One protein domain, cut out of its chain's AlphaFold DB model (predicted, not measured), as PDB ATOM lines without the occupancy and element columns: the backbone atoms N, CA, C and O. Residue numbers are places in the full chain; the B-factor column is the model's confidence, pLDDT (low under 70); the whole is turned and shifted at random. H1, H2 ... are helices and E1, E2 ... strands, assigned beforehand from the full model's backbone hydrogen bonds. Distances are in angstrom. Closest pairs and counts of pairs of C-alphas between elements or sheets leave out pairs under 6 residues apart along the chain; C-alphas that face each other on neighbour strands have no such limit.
ATOM      1  N   LYS A 469      32.418 -24.882  14.412       84.38
ATOM      2  CA  LYS A 469      32.896 -25.812  13.379       84.38
ATOM      3  C   LYS A 469      31.834 -26.086  12.308       84.38
ATOM      4  O   LYS A 469      32.132 -26.015  11.121       84.38
ATOM      5  N   ILE A 470      30.591 -26.356  12.717       82.38
ATOM      6  CA  ILE A 470      29.475 -26.584  11.783       82.38
ATOM      7  C   ILE A 470      29.169 -25.316  10.972       82.38
ATOM      8  O   ILE A 470      28.845 -25.414   9.791       82.38
ATOM      9  N   ALA A 471      29.233 -24.128  11.577       82.25
ATOM     10  CA  ALA A 471      29.047 -22.874  10.850       82.25
ATOM     11  C   ALA A 471      30.140 -22.693   9.784       82.25
ATOM     12  O   ALA A 471      29.809 -22.521   8.612       82.25
ATOM     13  N   ASN A 472      31.406 -22.883  10.157       86.12
ATOM     14  CA  ASN A 472      32.555 -22.763   9.258       86.12
ATOM     15  C   ASN A 472      32.497 -23.781   8.104       86.12
ATOM     16  O   ASN A 472      32.741 -23.434   6.950       86.12
ATOM     17  N   GLU A 473      32.118 -25.035   8.376       86.19
ATOM     18  CA  GLU A 473      31.918 -26.058   7.336       86.19
ATOM     19  C   GLU A 473      30.792 -25.678   6.364       86.19
ATOM     20  O   GLU A 473      30.902 -25.916   5.154       86.19
ATOM     21  N   ARG A 474      29.723 -25.049   6.872       88.38
ATOM     22  CA  ARG A 474      28.624 -24.530   6.048       88.38
ATOM     23  C   ARG A 474      29.103 -23.426   5.122       88.38
ATOM     24  O   ARG A 474      28.839 -23.487   3.922       88.38
ATOM     25  N   GLU A 475      29.789 -22.439   5.681       90.38
ATOM     26  CA  GLU A 475      30.298 -21.281   4.951       90.38
ATOM     27  C   GLU A 475      31.293 -21.715   3.877       90.38
ATOM     28  O   GLU A 475      31.130 -21.362   2.710       90.38
ATOM     29  N   ALA A 476      32.235 -22.597   4.222       89.88
ATOM     30  CA  ALA A 476      33.168 -23.185   3.266       89.88
ATOM     31  C   ALA A 476      32.445 -23.941   2.137       89.88
ATOM     32  O   ALA A 476      32.831 -23.848   0.973       89.88
ATOM     33  N   SER A 477      31.371 -24.678   2.445       90.06
ATOM     34  CA  SER A 477      30.574 -25.357   1.417       90.06
ATOM     35  C   SER A 477      29.831 -24.387   0.497       90.06
ATOM     36  O   SER A 477      29.672 -24.706  -0.683       90.06
ATOM     37  N   ILE A 478      29.341 -23.255   1.010       92.25
ATOM     38  CA  ILE A 478      28.668 -22.235   0.196       92.25
ATOM     39  C   ILE A 478      29.693 -21.504  -0.678       92.25
ATOM     40  O   ILE A 478      29.447 -21.343  -1.872       92.25
ATOM     41  N   ASN A 479      30.865 -21.166  -0.134       93.38
ATOM     42  CA  ASN A 479      31.949 -20.519  -0.874       93.38
ATOM     43  C   ASN A 479      32.461 -21.387  -2.026       93.38
ATOM     44  O   ASN A 479      32.491 -20.913  -3.155       93.38
ATOM     45  N   ARG A 480      32.702 -22.688  -1.800       92.12
ATOM     46  CA  ARG A 480      33.061 -23.622  -2.887       92.12
ATOM     47  C   ARG A 480      32.022 -23.659  -4.013       92.12
ATOM     48  O   ARG A 480      32.364 -23.867  -5.174       92.12
ATOM     49  N   ALA A 481      30.736 -23.499  -3.689       91.56
ATOM     50  CA  ALA A 481      29.683 -23.446  -4.701       91.56
ATOM     51  C   ALA A 481      29.642 -22.097  -5.438       91.56
ATOM     52  O   ALA A 481      29.420 -22.082  -6.647       91.56
ATOM     53  N   ASN A 482      29.885 -20.987  -4.734       94.25
ATOM     54  CA  ASN A 482      30.025 -19.663  -5.341       94.25
ATOM     55  C   ASN A 482      31.221 -19.610  -6.306       94.25
ATOM     56  O   ASN A 482      31.059 -19.152  -7.433       94.25
ATOM     57  N   GLU A 483      32.380 -20.134  -5.898       93.06
ATOM     58  CA  GLU A 483      33.590 -20.236  -6.728       93.06
ATOM     59  C   GLU A 483      33.321 -21.055  -7.996       93.06
ATOM     60  O   GLU A 483      33.590 -20.595  -9.105       93.06
ATOM     61  N   TYR A 484      32.674 -22.220  -7.858       91.06
ATOM     62  CA  TYR A 484      32.268 -23.044  -8.999       91.06
ATOM     63  C   TYR A 484      31.370 -22.283  -9.989       91.06
ATOM     64  O   TYR A 484      31.558 -22.371 -11.205       91.06
ATOM     65  N   ASN A 485      30.379 -21.546  -9.480       91.62
ATOM     66  CA  ASN A 485      29.481 -20.748 -10.313       91.62
ATOM     67  C   ASN A 485      30.245 -19.626 -11.032       91.62
ATOM     68  O   ASN A 485      30.036 -19.403 -12.225       91.62
ATOM     69  N   GLU A 486      31.166 -18.955 -10.339       92.56
ATOM     70  CA  GLU A 486      31.986 -17.894 -10.916       92.56
ATOM     71  C   GLU A 486      32.905 -18.416 -12.031       92.56
ATOM     72  O   GLU A 486      32.951 -17.832 -13.116       92.56
ATOM     73  N   GLU A 487      33.584 -19.543 -11.810       93.06
ATOM     74  CA  GLU A 487      34.411 -20.203 -12.825       93.06
ATOM     75  C   GLU A 487      33.586 -20.610 -14.048       93.06
ATOM     76  O   GLU A 487      33.960 -20.309 -15.185       93.06
ATOM     77  N   ARG A 488      32.421 -21.241 -13.840       91.25
ATOM     78  CA  ARG A 488      31.537 -21.650 -14.944       91.25
ATOM     79  C   ARG A 488      30.982 -20.459 -15.706       91.25
ATOM     80  O   ARG A 488      30.909 -20.517 -16.935       91.25
ATOM     81  N   ARG A 489      30.647 -19.368 -15.020       90.31
ATOM     82  CA  ARG A 489      30.239 -18.115 -15.659       90.31
ATOM     83  C   ARG A 489      31.363 -17.548 -16.525       90.31
ATOM     84  O   ARG A 489      31.097 -17.173 -17.662       90.31
ATOM     85  N   LYS A 490      32.602 -17.504 -16.022       91.44
ATOM     86  CA  LYS A 490      33.769 -17.029 -16.790       91.44
ATOM     87  C   LYS A 490      34.032 -17.897 -18.025       91.44
ATOM     88  O   LYS A 490      34.349 -17.359 -19.077       91.44
ATOM     89  N   GLN A 491      33.853 -19.214 -17.915       91.19
ATOM     90  CA  GLN A 491      34.050 -20.157 -19.024       91.19
ATOM     91  C   GLN A 491      32.949 -20.096 -20.092       91.19
ATOM     92  O   GLN A 491      33.235 -20.255 -21.273       91.19
ATOM     93  N   THR A 492      31.687 -19.926 -19.689       89.38
ATOM     94  CA  THR A 492      30.529 -20.066 -20.597       89.38
ATOM     95  C   THR A 492      29.908 -18.740 -21.025       89.38
ATOM     96  O   THR A 492      29.176 -18.701 -22.008       89.38
ATOM     97  N   GLY A 493      30.138 -17.662 -20.272       86.25
ATOM     98  CA  GLY A 493      29.411 -16.399 -20.413       86.25
ATOM     99  C   GLY A 493      27.942 -16.460 -19.967       86.25
ATOM    100  O   GLY A 493      27.247 -15.446 -20.037       86.25
ATOM    101  N   ASP A 494      27.451 -17.611 -19.493       88.06
ATOM    102  CA  ASP A 494      26.045 -17.812 -19.142       88.06
ATOM    103  C   ASP A 494      25.712 -17.186 -17.776       88.06
ATOM    104  O   ASP A 494      26.304 -17.506 -16.740       88.06
ATOM    105  N   LEU A 495      24.720 -16.290 -17.766       87.75
ATOM    106  CA  LEU A 495      24.236 -15.611 -16.561       87.75
ATOM    107  C   LEU A 495      23.461 -16.536 -15.611       87.75
ATOM    108  O   LEU A 495      23.197 -16.143 -14.474       87.75
ATOM    109  N   THR A 496      23.148 -17.766 -16.020       86.69
ATOM    110  CA  THR A 496      22.559 -18.803 -15.157       86.69
ATOM    111  C   THR A 496      23.460 -19.129 -13.955       86.69
ATOM    112  O   THR A 496      22.958 -19.440 -12.879       86.69
ATOM    113  N   TYR A 497      24.783 -18.968 -14.088       90.62
ATOM    114  CA  TYR A 497      25.756 -19.146 -12.998       90.62
ATOM    115  C   TYR A 497      26.126 -17.825 -12.298       90.62
ATOM    116  O   TYR A 497      27.151 -17.731 -11.633       90.62
ATOM    117  N   SER A 498      25.337 -16.761 -12.471       90.94
ATOM    118  CA  SER A 498      25.647 -15.449 -11.881       90.94
ATOM    119  C   SER A 498      25.202 -15.286 -10.430       90.94
ATOM    120  O   SER A 498      25.534 -14.268  -9.824       90.94
ATOM    121  N   THR A 499      24.442 -16.240  -9.886       93.88
ATOM    122  CA  THR A 499      23.987 -16.170  -8.498       93.88
ATOM    123  C   THR A 499      25.150 -16.404  -7.546       93.88
ATOM    124  O   THR A 499      25.823 -17.434  -7.606       93.88
ATOM    125  N   HIS A 500      25.319 -15.469  -6.624       94.56
ATOM    126  CA  HIS A 500      26.204 -15.564  -5.486       94.56
ATOM    127  C   HIS A 500      25.366 -15.493  -4.202       94.56
ATOM    128  O   HIS A 500      24.367 -14.773  -4.106       94.56
ATOM    129  N   VAL A 501      25.722 -16.334  -3.238       95.06
ATOM    130  CA  VAL A 501      25.034 -16.450  -1.950       95.06
ATOM    131  C   VAL A 501      25.998 -16.010  -0.866       95.06
ATOM    132  O   VAL A 501      27.086 -16.572  -0.768       95.06
ATOM    133  N   GLU A 502      25.602 -15.052  -0.033       94.19
ATOM    134  CA  GLU A 502      26.386 -14.706   1.152       94.19
ATOM    135  C   GLU A 502      26.466 -15.947   2.062       94.19
ATOM    136  O   GLU A 502      25.423 -16.516   2.398       94.19
ATOM    137  N   PRO A 503      27.669 -16.424   2.428       89.62
ATOM    138  CA  PRO A 503      27.829 -17.706   3.121       89.62
ATOM    139  C   PRO A 503      27.234 -17.695   4.535       89.62
ATOM    140  O   PRO A 503      26.806 -18.738   5.042       89.62
ATOM    141  N   THR A 504      27.148 -16.511   5.140       86.88
ATOM    142  CA  THR A 504      26.617 -16.289   6.479       86.88
ATOM    143  C   THR A 504      25.110 -16.537   6.527       86.88
ATOM    144  O   THR A 504      24.323 -15.946   5.786       86.88
ATOM    145  N   ARG A 505      24.679 -17.399   7.452       86.44
ATOM    146  CA  ARG A 505      23.255 -17.615   7.747       86.44
ATOM    147  C   ARG A 505      22.764 -16.559   8.734       86.44
ATOM    148  O   ARG A 505      23.294 -16.474   9.838       86.44
ATOM    149  N   HIS A 506      21.695 -15.844   8.396       85.38
ATOM    150  CA  HIS A 506      21.095 -14.846   9.284       85.38
ATOM    151  C   HIS A 506      19.826 -15.396   9.951       85.38
ATOM    152  O   HIS A 506      18.895 -15.755   9.237       85.38
ATOM    153  N   PRO A 507      19.746 -15.493  11.289       80.50
ATOM    154  CA  PRO A 507      18.494 -15.806  11.976       80.50
ATOM    155  C   PRO A 507      17.456 -14.708  11.723       80.50
ATOM    156  O   PRO A 507      17.802 -13.529  11.773       80.50
ATOM    157  N   ASP A 508      16.195 -15.083  11.504       74.62
ATOM    158  CA  ASP A 508      15.131 -14.094  11.254       74.62
ATOM    159  C   ASP A 508      14.721 -13.345  12.536       74.62
ATOM    160  O   ASP A 508      14.275 -12.201  12.480       74.62
ATOM    161  N   ASP A 509      14.911 -13.976  13.698       67.25
ATOM    162  CA  ASP A 509      14.748 -13.381  15.025       67.25
ATOM    163  C   ASP A 509      15.739 -14.043  15.998       67.25
ATOM    164  O   ASP A 509      15.731 -15.264  16.181       67.25
ATOM    165  N   LEU A 510      16.594 -13.239  16.634       58.22
ATOM    166  CA  LEU A 510      17.578 -13.710  17.618       58.22
ATOM    167  C   LEU A 510      16.923 -14.214  18.914       58.22
ATOM    168  O   LEU A 510      17.520 -15.010  19.640       58.22
ATOM    169  N   THR A 511      15.692 -13.783  19.192       48.19
ATOM    170  CA  THR A 511      14.942 -14.091  20.416       48.19
ATOM    171  C   THR A 511      13.922 -15.213  20.234       48.19
ATOM    172  O   THR A 511      13.526 -15.848  21.214       48.19
ATOM    173  N   ASN A 512      13.537 -15.529  18.991       52.66
ATOM    174  CA  ASN A 512      12.552 -16.563  18.684       52.66
ATOM    175  C   ASN A 512      13.159 -17.720  17.869       52.66
ATOM    176  O   ASN A 512      13.272 -17.641  16.644       52.66
ATOM    177  N   PRO A 513      13.422 -18.881  18.501       50.50
ATOM    178  CA  PRO A 513      13.965 -20.058  17.824       50.50
ATOM    179  C   PRO A 513      13.071 -20.632  16.716       50.50
ATOM    180  O   PRO A 513      13.487 -21.578  16.048       50.50
ATOM    181  N   LYS A 514      11.823 -20.162  16.569       59.81
ATOM    182  CA  LYS A 514      10.868 -20.590  15.536       59.81
ATOM    183  C   LYS A 514      10.830 -19.665  14.315       59.81
ATOM    184  O   LYS A 514      10.195 -20.050  13.338       59.81
ATOM    185  N   ALA A 515      11.489 -18.507  14.355       71.00
ATOM    186  CA  ALA A 515      11.353 -17.485  13.317       71.00
ATOM    187  C   ALA A 515      11.912 -17.897  11.948       71.00
ATOM    188  O   ALA A 515      11.388 -17.438  10.944       71.00
ATOM    189  N   GLY A 516      12.877 -18.822  11.902       84.19
ATOM    190  CA  GLY A 516      13.513 -19.243  10.655       84.19
ATOM    191  C   GLY A 516      14.897 -18.632  10.474       84.19
ATOM    192  O   GLY A 516      15.538 -18.222  11.446       84.19
ATOM    193  N   TYR A 517      15.390 -18.666   9.243       89.50
ATOM    194  CA  TYR A 517      16.649 -18.043   8.864       89.50
ATOM    195  C   TYR A 517      16.670 -17.679   7.381       89.50
ATOM    196  O   TYR A 517      16.001 -18.293   6.550       89.50
ATOM    197  N   THR A 518      17.545 -16.744   7.044       91.94
ATOM    198  CA  THR A 518      17.668 -16.155   5.721       91.94
ATOM    199  C   THR A 518      19.107 -16.194   5.216       91.94
ATOM    200  O   THR A 518      20.065 -16.034   5.976       91.94
ATOM    201  N   TYR A 519      19.248 -16.357   3.901       93.94
ATOM    202  CA  TYR A 519      20.477 -16.094   3.154       93.94
ATOM    203  C   TYR A 519      20.282 -14.904   2.224       93.94
ATOM    204  O   TYR A 519      19.272 -14.823   1.518       93.94
ATOM    205  N   LYS A 520      21.251 -13.991   2.195       94.44
ATOM    206  CA  LYS A 520      21.290 -12.918   1.200       94.44
ATOM    207  C   LYS A 520      21.869 -13.454  -0.098       94.44
ATOM    208  O   LYS A 520      22.815 -14.241  -0.091       94.44
ATOM    209  N   VAL A 521      21.280 -13.036  -1.208       94.88
ATOM    210  CA  VAL A 521      21.676 -13.487  -2.539       94.88
ATOM    211  C   VAL A 521      21.736 -12.320  -3.506       94.88
ATOM    212  O   VAL A 521      20.928 -11.393  -3.450       94.88
ATOM    213  N   ASN A 522      22.686 -12.376  -4.424       93.69
ATOM    214  CA  ASN A 522      22.828 -11.444  -5.529       93.69
ATOM    215  C   ASN A 522      23.004 -12.225  -6.831       93.69
ATOM    216  O   ASN A 522      23.589 -13.299  -6.853       93.69
ATOM    217  N   LYS A 523      22.482 -11.696  -7.932       92.88
ATOM    218  CA  LYS A 523      22.711 -12.255  -9.267       92.88
ATOM    219  C   LYS A 523      22.835 -11.147 -10.299       92.88
ATOM    220  O   LYS A 523      22.290 -10.060 -10.117       92.88
ATOM    221  N   THR A 524      23.493 -11.437 -11.414       90.69
ATOM    222  CA  THR A 524      23.587 -10.511 -12.548       90.69
ATOM    223  C   THR A 524      22.565 -10.897 -13.615       90.69
ATOM    224  O   THR A 524      22.577 -12.024 -14.102       90.69
ATOM    225  N   VAL A 525      21.687  -9.977 -14.012       86.81
ATOM    226  CA  VAL A 525      20.715 -10.209 -15.095       86.81
ATOM    227  C   VAL A 525      21.168  -9.572 -16.412       86.81
ATOM    228  O   VAL A 525      22.199  -8.894 -16.480       86.81
ATOM    229  N   LYS A 526      20.416  -9.824 -17.493       84.62
ATOM    230  CA  LYS A 526      20.698  -9.279 -18.831       84.62
ATOM    231  C   LYS A 526      20.868  -7.754 -18.756       84.62
ATOM    232  O   LYS A 526      20.082  -7.077 -18.103       84.62
ATOM    233  N   GLY A 527      21.903  -7.234 -19.417       83.38
ATOM    234  CA  GLY A 527      22.277  -5.816 -19.342       83.38
ATOM    235  C   GLY A 527      23.216  -5.463 -18.182       83.38
ATOM    236  O   GLY A 527      23.474  -4.289 -17.962       83.38
ATOM    237  N   GLY A 528      23.732  -6.450 -17.436       80.69
ATOM    238  CA  GLY A 528      24.722  -6.229 -16.373       80.69
ATOM    239  C   GLY A 528      24.136  -5.730 -15.049       80.69
ATOM    240  O   GLY A 528      24.882  -5.467 -14.106       80.69
ATOM    241  N   VAL A 529      22.808  -5.629 -14.953       86.62
ATOM    242  CA  VAL A 529      22.111  -5.160 -13.752       86.62
ATOM    243  C   VAL A 529      22.270  -6.182 -12.624       86.62
ATOM    244  O   VAL A 529      22.032  -7.378 -12.812       86.62
ATOM    245  N   GLN A 530      22.660  -5.712 -11.440       88.88
ATOM    246  CA  GLN A 530      22.727  -6.537 -10.234       88.88
ATOM    247  C   GLN A 530      21.358  -6.579  -9.558       88.88
ATOM    248  O   GLN A 530      20.786  -5.547  -9.214       88.88
ATOM    249  N   GLN A 531      20.841  -7.783  -9.343       89.94
ATOM    250  CA  GLN A 531      19.613  -8.022  -8.602       89.94
ATOM    251  C   GLN A 531      19.954  -8.633  -7.247       89.94
ATOM    252  O   GLN A 531      20.492  -9.737  -7.180       89.94
ATOM    253  N   GLN A 532      19.619  -7.921  -6.174       91.69
ATOM    254  CA  GLN A 532      19.730  -8.415  -4.804       91.69
ATOM    255  C   GLN A 532      18.396  -8.990  -4.331       91.69
ATOM    256  O   GLN A 532      17.321  -8.510  -4.703       91.69
ATOM    257  N   GLY A 533      18.473 -10.004  -3.481       91.25
ATOM    258  CA  GLY A 533      17.324 -10.612  -2.839       91.25
ATOM    259  C   GLY A 533      17.718 -11.404  -1.605       91.25
ATOM    260  O   GLY A 533      18.844 -11.344  -1.109       91.25
ATOM    261  N   LYS A 534      16.746 -12.151  -1.102       93.88
ATOM    262  CA  LYS A 534      16.913 -13.034   0.041       93.88
ATOM    263  C   LYS A 534      16.189 -14.348  -0.203       93.88
ATOM    264  O   LYS A 534      15.200 -14.377  -0.933       93.88
ATOM    265  N   ILE A 535      16.703 -15.408   0.405       93.75
ATOM    266  CA  ILE A 535      16.081 -16.727   0.420       93.75
ATOM    267  C   ILE A 535      15.798 -17.076   1.871       93.75
ATOM    268  O   ILE A 535      16.723 -17.254   2.665       93.75
ATOM    269  N   GLU A 536      14.514 -17.130   2.197       93.12
ATOM    270  CA  GLU A 536      14.013 -17.361   3.549       93.12
ATOM    271  C   GLU A 536      13.660 -18.835   3.743       93.12
ATOM    272  O   GLU A 536      13.039 -19.472   2.884       93.12
ATOM    273  N   PHE A 537      14.018 -19.367   4.906       91.75
ATOM    274  CA  PHE A 537      13.747 -20.731   5.320       91.75
ATOM    275  C   PHE A 537      13.037 -20.738   6.670       91.75
ATOM    276  O   PHE A 537      13.351 -19.994   7.591       91.75
ATOM    277  N   THR A 538      12.108 -21.670   6.823       89.44
ATOM    278  CA  THR A 538      11.546 -22.049   8.120       89.44
ATOM    279  C   THR A 538      12.628 -22.623   9.042       89.44
ATOM    280  O   THR A 538      13.646 -23.143   8.582       89.44
ATOM    281  N   LYS A 539      12.363 -22.669  10.357       81.25
ATOM    282  CA  LYS A 539      13.237 -23.341  11.344       81.25
ATOM    283  C   LYS A 539      13.632 -24.771  10.939       81.25
ATOM    284  O   LYS A 539      14.708 -25.235  11.297       81.25
ATOM    285  N   GLY A 540      12.750 -25.482  10.232       81.06
ATOM    286  CA  GLY A 540      12.970 -26.862   9.798       81.06
ATOM    287  C   GLY A 540      13.811 -27.011   8.528       81.06
ATOM    288  O   GLY A 540      14.106 -28.139   8.154       81.06
ATOM    289  N   GLY A 541      14.188 -25.912   7.867       85.69
ATOM    290  CA  GLY A 541      15.015 -25.943   6.658       85.69
ATOM    291  C   GLY A 541      14.241 -26.044   5.355       85.69
ATOM    292  O   GLY A 541      14.830 -26.193   4.292       85.69
ATOM    293  N   LYS A 542      12.912 -25.940   5.423       90.25
ATOM    294  CA  LYS A 542      12.056 -25.781   4.243       90.25
ATOM    295  C   LYS A 542      12.006 -24.313   3.846       90.25
ATOM    296  O   LYS A 542      12.002 -23.470   4.742       90.25
ATOM    297  N   LEU A 543      11.900 -24.022   2.553       92.31
ATOM    298  CA  LEU A 543      11.656 -22.667   2.054       92.31
ATOM    299  C   LEU A 543      10.417 -22.039   2.718       92.31
ATOM    300  O   LEU A 543       9.445 -22.733   3.034       92.31
ATOM    301  N   ALA A 544      10.473 -20.731   2.961       91.12
ATOM    302  CA  ALA A 544       9.370 -19.975   3.541       91.12
ATOM    303  C   ALA A 544       8.146 -19.928   2.605       91.12
ATOM    304  O   ALA A 544       8.209 -20.253   1.417       91.12
ATOM    305  N   LYS A 545       6.995 -19.516   3.149       90.56
ATOM    306  CA  LYS A 545       5.737 -19.457   2.394       90.56
ATOM    307  C   LYS A 545       5.872 -18.530   1.177       90.56
ATOM    308  O   LYS A 545       6.297 -17.388   1.314       90.56
ATOM    309  N   GLY A 546       5.440 -19.011   0.011       89.81
ATOM    310  CA  GLY A 546       5.436 -18.245  -1.240       89.81
ATOM    311  C   GLY A 546       6.717 -18.354  -2.071       89.81
ATOM    312  O   GLY A 546       6.783 -17.746  -3.133       89.81
ATOM    313  N   TYR A 547       7.711 -19.122  -1.617       94.69
ATOM    314  CA  TYR A 547       8.840 -19.531  -2.451       94.69
ATOM    315  C   TYR A 547       8.505 -20.826  -3.202       94.69
ATOM    316  O   TYR A 547       7.838 -21.704  -2.648       94.69
ATOM    317  N   SER A 548       9.010 -20.972  -4.426       93.50
ATOM    318  CA  SER A 548       8.979 -22.231  -5.183       93.50
ATOM    319  C   SER A 548      10.390 -22.689  -5.551       93.50
ATOM    320  O   SER A 548      11.322 -21.883  -5.614       93.50
ATOM    321  N   ILE A 549      10.542 -23.998  -5.752       94.88
ATOM    322  CA  ILE A 549      11.778 -24.631  -6.209       94.88
ATOM    323  C   ILE A 549      11.480 -25.512  -7.416       94.88
ATOM    324  O   ILE A 549      10.555 -26.321  -7.381       94.88
ATOM    325  N   GLU A 550      12.283 -25.358  -8.460       94.56
ATOM    326  CA  GLU A 550      12.195 -26.133  -9.695       94.56
ATOM    327  C   GLU A 550      13.594 -26.528 -10.165       94.56
ATOM    328  O   GLU A 550      14.591 -25.870  -9.849       94.56
ATOM    329  N   ASP A 551      13.682 -27.603 -10.938       92.19
ATOM    330  CA  ASP A 551      14.940 -28.007 -11.550       92.19
ATOM    331  C   ASP A 551      15.350 -27.001 -12.633       92.19
ATOM    332  O   ASP A 551      14.542 -26.570 -13.459       92.19
ATOM    333  N   ALA A 552      16.621 -26.596 -12.621       89.50
ATOM    334  CA  ALA A 552      17.154 -25.739 -13.670       89.50
ATOM    335  C   ALA A 552      17.519 -26.567 -14.915       89.50
ATOM    336  O   ALA A 552      17.590 -27.795 -14.882       89.50
ATOM    337  N   ARG A 553      17.813 -25.878 -16.025       86.19
ATOM    338  CA  ARG A 553      18.268 -26.528 -17.265       86.19
ATOM    339  C   ARG A 553      19.568 -27.320 -17.070       86.19
ATOM    340  O   ARG A 553      19.734 -28.364 -17.691       86.19
ATOM    341  N   ASP A 554      20.485 -26.822 -16.238       86.44
ATOM    342  CA  ASP A 554      21.627 -27.617 -15.778       86.44
ATOM    343  C   ASP A 554      21.148 -28.552 -14.652       86.44
ATOM    344  O   ASP A 554      20.710 -28.055 -13.609       86.44
ATOM    345  N   PRO A 555      21.260 -29.885 -14.807       86.38
ATOM    346  CA  PRO A 555      20.798 -30.846 -13.808       86.38
ATOM    347  C   PRO A 555      21.503 -30.714 -12.450       86.38
ATOM    348  O   PRO A 555      20.996 -31.226 -11.450       86.38
ATOM    349  N   LYS A 556      22.654 -30.034 -12.372       89.75
ATOM    350  CA  LYS A 556      23.370 -29.752 -11.117       89.75
ATOM    351  C   LYS A 556      22.832 -28.526 -10.375       89.75
ATOM    352  O   LYS A 556      23.302 -28.248  -9.268       89.75
ATOM    353  N   MET A 557      21.879 -27.803 -10.957       92.75
ATOM    354  CA  MET A 557      21.365 -26.534 -10.455       92.75
ATOM    355  C   MET A 557      19.854 -26.611 -10.175       92.75
ATOM    356  O   MET A 557      19.135 -27.442 -10.725       92.75
ATOM    357  N   VAL A 558      19.369 -25.723  -9.312       95.19
ATOM    358  CA  VAL A 558      17.953 -25.534  -8.973       95.19
ATOM    359  C   VAL A 558      17.601 -24.059  -9.054       95.19
ATOM    360  O   VAL A 558      18.406 -23.197  -8.706       95.19
ATOM    361  N   ASN A 559      16.387 -23.770  -9.500       95.06
ATOM    362  CA  ASN A 559      15.817 -22.437  -9.537       95.06
ATOM    363  C   ASN A 559      14.938 -22.230  -8.311       95.06
ATOM    364  O   ASN A 559      14.034 -23.017  -8.053       95.06
ATOM    365  N   ILE A 560      15.191 -21.152  -7.575       95.56
ATOM    366  CA  ILE A 560      14.365 -20.729  -6.447       95.56
ATOM    367  C   ILE A 560      13.683 -19.426  -6.818       95.56
ATOM    368  O   ILE A 560      14.354 -18.408  -6.996       95.56
ATOM    369  N   THR A 561      12.358 -19.439  -6.904       94.38
ATOM    370  CA  THR A 561      11.571 -18.238  -7.189       94.38
ATOM    371  C   THR A 561      11.004 -17.673  -5.896       94.38
ATOM    372  O   THR A 561      10.362 -18.369  -5.113       94.38
ATOM    373  N   THR A 562      11.287 -16.396  -5.649       92.88
ATOM    374  CA  THR A 562      10.809 -15.657  -4.473       92.88
ATOM    375  C   THR A 562       9.356 -15.195  -4.647       92.88
ATOM    376  O   THR A 562       8.903 -15.056  -5.784       92.88
ATOM    377  N   PRO A 563       8.651 -14.805  -3.564       89.75
ATOM    378  CA  PRO A 563       7.305 -14.223  -3.645       89.75
ATOM    379  C   PRO A 563       7.210 -12.949  -4.503       89.75
ATOM    380  O   PRO A 563       6.124 -12.543  -4.901       89.75
ATOM    381  N   LYS A 564       8.347 -12.296  -4.779       90.31
ATOM    382  CA  LYS A 564       8.453 -11.133  -5.674       90.31
ATOM    383  C   LYS A 564       8.740 -11.533  -7.130       90.31
ATOM    384  O   LYS A 564       9.205 -10.697  -7.901       90.31
ATOM    385  N   ASN A 565       8.531 -12.801  -7.491       88.69
ATOM    386  CA  ASN A 565       8.824 -13.387  -8.804       88.69
ATOM    387  C   ASN A 565      10.287 -13.216  -9.256       88.69
ATOM    388  O   ASN A 565      10.584 -13.124 -10.445       88.69
ATOM    389  N   GLN A 566      11.227 -13.171  -8.307       90.88
ATOM    390  CA  GLN A 566      12.660 -13.162  -8.611       90.88
ATOM    391  C   GLN A 566      13.200 -14.589  -8.552       90.88
ATOM    392  O   GLN A 566      13.071 -15.219  -7.506       90.88
ATOM    393  N   THR A 567      13.823 -15.078  -9.624       92.06
ATOM    394  CA  THR A 567      14.398 -16.436  -9.666       92.06
ATOM    395  C   THR A 567      15.907 -16.422  -9.435       92.06
ATOM    396  O   THR A 567      16.624 -15.736 -10.159       92.06
ATOM    397  N   PHE A 568      16.401 -17.192  -8.471       94.19
ATOM    398  CA  PHE A 568      17.821 -17.384  -8.183       94.19
ATOM    399  C   PHE A 568      18.223 -18.818  -8.517       94.19
ATOM    400  O   PHE A 568      17.621 -19.760  -8.006       94.19
ATOM    401  N   THR A 569      19.227 -18.986  -9.376       93.81
ATOM    402  CA  THR A 569      19.710 -20.308  -9.782       93.81
ATOM    403  C   THR A 569      20.910 -20.695  -8.928       93.81
ATOM    404  O   THR A 569      21.929 -20.009  -8.958       93.81
ATOM    405  N   LEU A 570      20.781 -21.764  -8.147       93.81
ATOM    406  CA  LEU A 570      21.779 -22.239  -7.187       93.81
ATOM    407  C   LEU A 570      22.251 -23.638  -7.542       93.81
ATOM    408  O   LEU A 570      21.506 -24.421  -8.125       93.81
ATOM    409  N   ARG A 571      23.454 -24.007  -7.106       92.88
ATOM    410  CA  ARG A 571      23.893 -25.405  -7.183       92.88
ATOM    411  C   ARG A 571      23.059 -26.256  -6.224       92.88
ATOM    412  O   ARG A 571      22.804 -25.824  -5.101       92.88
ATOM    413  N   ARG A 572      22.700 -27.488  -6.599       91.94
ATOM    414  CA  ARG A 572      21.956 -28.409  -5.712       91.94
ATOM    415  C   ARG A 572      22.645 -28.588  -4.363       91.94
ATOM    416  O   ARG A 572      22.013 -28.409  -3.330       91.94
ATOM    417  N   SER A 573      23.962 -28.803  -4.371       89.56
ATOM    418  CA  SER A 573      24.758 -28.922  -3.143       89.56
ATOM    419  C   SER A 573      24.727 -27.652  -2.282       89.56
ATOM    420  O   SER A 573      24.778 -27.732  -1.061       89.56
ATOM    421  N   GLN A 574      24.634 -26.471  -2.903       91.12
ATOM    422  CA  GLN A 574      24.524 -25.194  -2.195       91.12
ATOM    423  C   GLN A 574      23.155 -25.071  -1.519       91.12
ATOM    424  O   GLN A 574      23.087 -24.763  -0.331       91.12
ATOM    425  N   TYR A 575      22.079 -25.395  -2.244       92.00
ATOM    426  CA  TYR A 575      20.723 -25.439  -1.697       92.00
ATOM    427  C   TYR A 575      20.598 -26.454  -0.552       92.00
ATOM    428  O   TYR A 575      20.115 -26.111   0.525       92.00
ATOM    429  N   GLU A 576      21.105 -27.676  -0.723       90.31
ATOM    430  CA  GLU A 576      21.115 -28.702   0.326       90.31
ATOM    431  C   GLU A 576      21.821 -28.203   1.594       90.31
ATOM    432  O   GLU A 576      21.264 -28.287   2.692       90.31
ATOM    433  N   THR A 577      23.001 -27.596   1.458       89.94
ATOM    434  CA  THR A 577      23.726 -26.980   2.579       89.94
ATOM    435  C   THR A 577      22.916 -25.865   3.254       89.94
ATOM    436  O   THR A 577      22.881 -25.786   4.487       89.94
ATOM    437  N   MET A 578      22.208 -25.036   2.480       90.56
ATOM    438  CA  MET A 578      21.328 -23.985   3.006       90.56
ATOM    439  C   MET A 578      20.111 -24.552   3.752       90.56
ATOM    440  O   MET A 578      19.701 -23.964   4.751       90.56
ATOM    441  N   THR A 579      19.571 -25.705   3.344       88.44
ATOM    442  CA  THR A 579      18.420 -26.361   4.007       88.44
ATOM    443  C   THR A 579      18.784 -27.115   5.292       88.44
ATOM    444  O   THR A 579      17.919 -27.366   6.125       88.44
ATOM    445  N   LYS A 580      20.053 -27.476   5.514       84.38
ATOM    446  CA  LYS A 580      20.459 -28.253   6.699       84.38
ATOM    447  C   LYS A 580      20.382 -27.411   7.984       84.38
ATOM    448  O   LYS A 580      21.074 -26.397   8.126       84.38
TER     449      LYS A 580
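Overview. This is residues 469 to 580 of the 585 residues of an uncharacterized protein of Rothia sp. HMSC071B01 (UniProt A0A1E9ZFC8). A long helix, H1, runs along one side of a body made of a long two-stranded hairpin, E1 and E2, and a small three-stranded sheet, E3 E4 E5, with the short helix H2 standing up from that sheet and packing on H1 at residues 474 to 481. The long stretch 493 to 516 leads from H1 to E1, and its residues 500 to 501 and 506 to 507 pair antiparallel with E1. The printed part has 112 residues, with two named helices and five named strands in the order H1 E1 E2 E3 E4 E5 H2, class mixed. It is compact, with a radius of gyration of the C-alphas of 13.7 A and spans of 43 by 33 by 24 A.

Along the chain. Find C-alpha 469 at (32.896, -25.812, 13.379); from there H1, residues 469 to 492, runs 34.5 A. E1, residues 517 to 524, covers 23.7 A, and E2, residues 530 to 537, 22.9 A. Then come E3, residues 548 to 551, E4, 557 to 561, and E5, 567 to 571. H2, residues 572 to 579, ends at C-alpha 579, (18.420, -26.361, 4.007).

Arrangement. Look first at the meander E3 E4 E5, each strand the antiparallel neighbour of the one before: N 550 and O 559 are 3.0 A apart, N 558 and O 570 2.8 A. H2 stands up from this sheet over E5, at a height of 8.3 A. H1 only grazes the sheet. With residues 474 to 481 alone it touches H2, closest at the C-alphas of Ile 478 and Gln 574, 5.6 A, opposite ways at a shallow tilt of 32 degrees, only just short of steep. In the antiparallel hairpin E1 and E2, N 519 and O 535 are 3.0 A apart. E2 and E5 are near each other, while H1 and E2 are apart. In H1 and H2 every O i to N i+4 pair is within hydrogen-bond range.

Size, cuts and confidence. The two farthest C-alphas, of Thr 492 and Thr 511, are 44.3 A apart. The printed part has no cut; H1 to E1 is the long link. Residues 509 to 514 are under pLDDT 70.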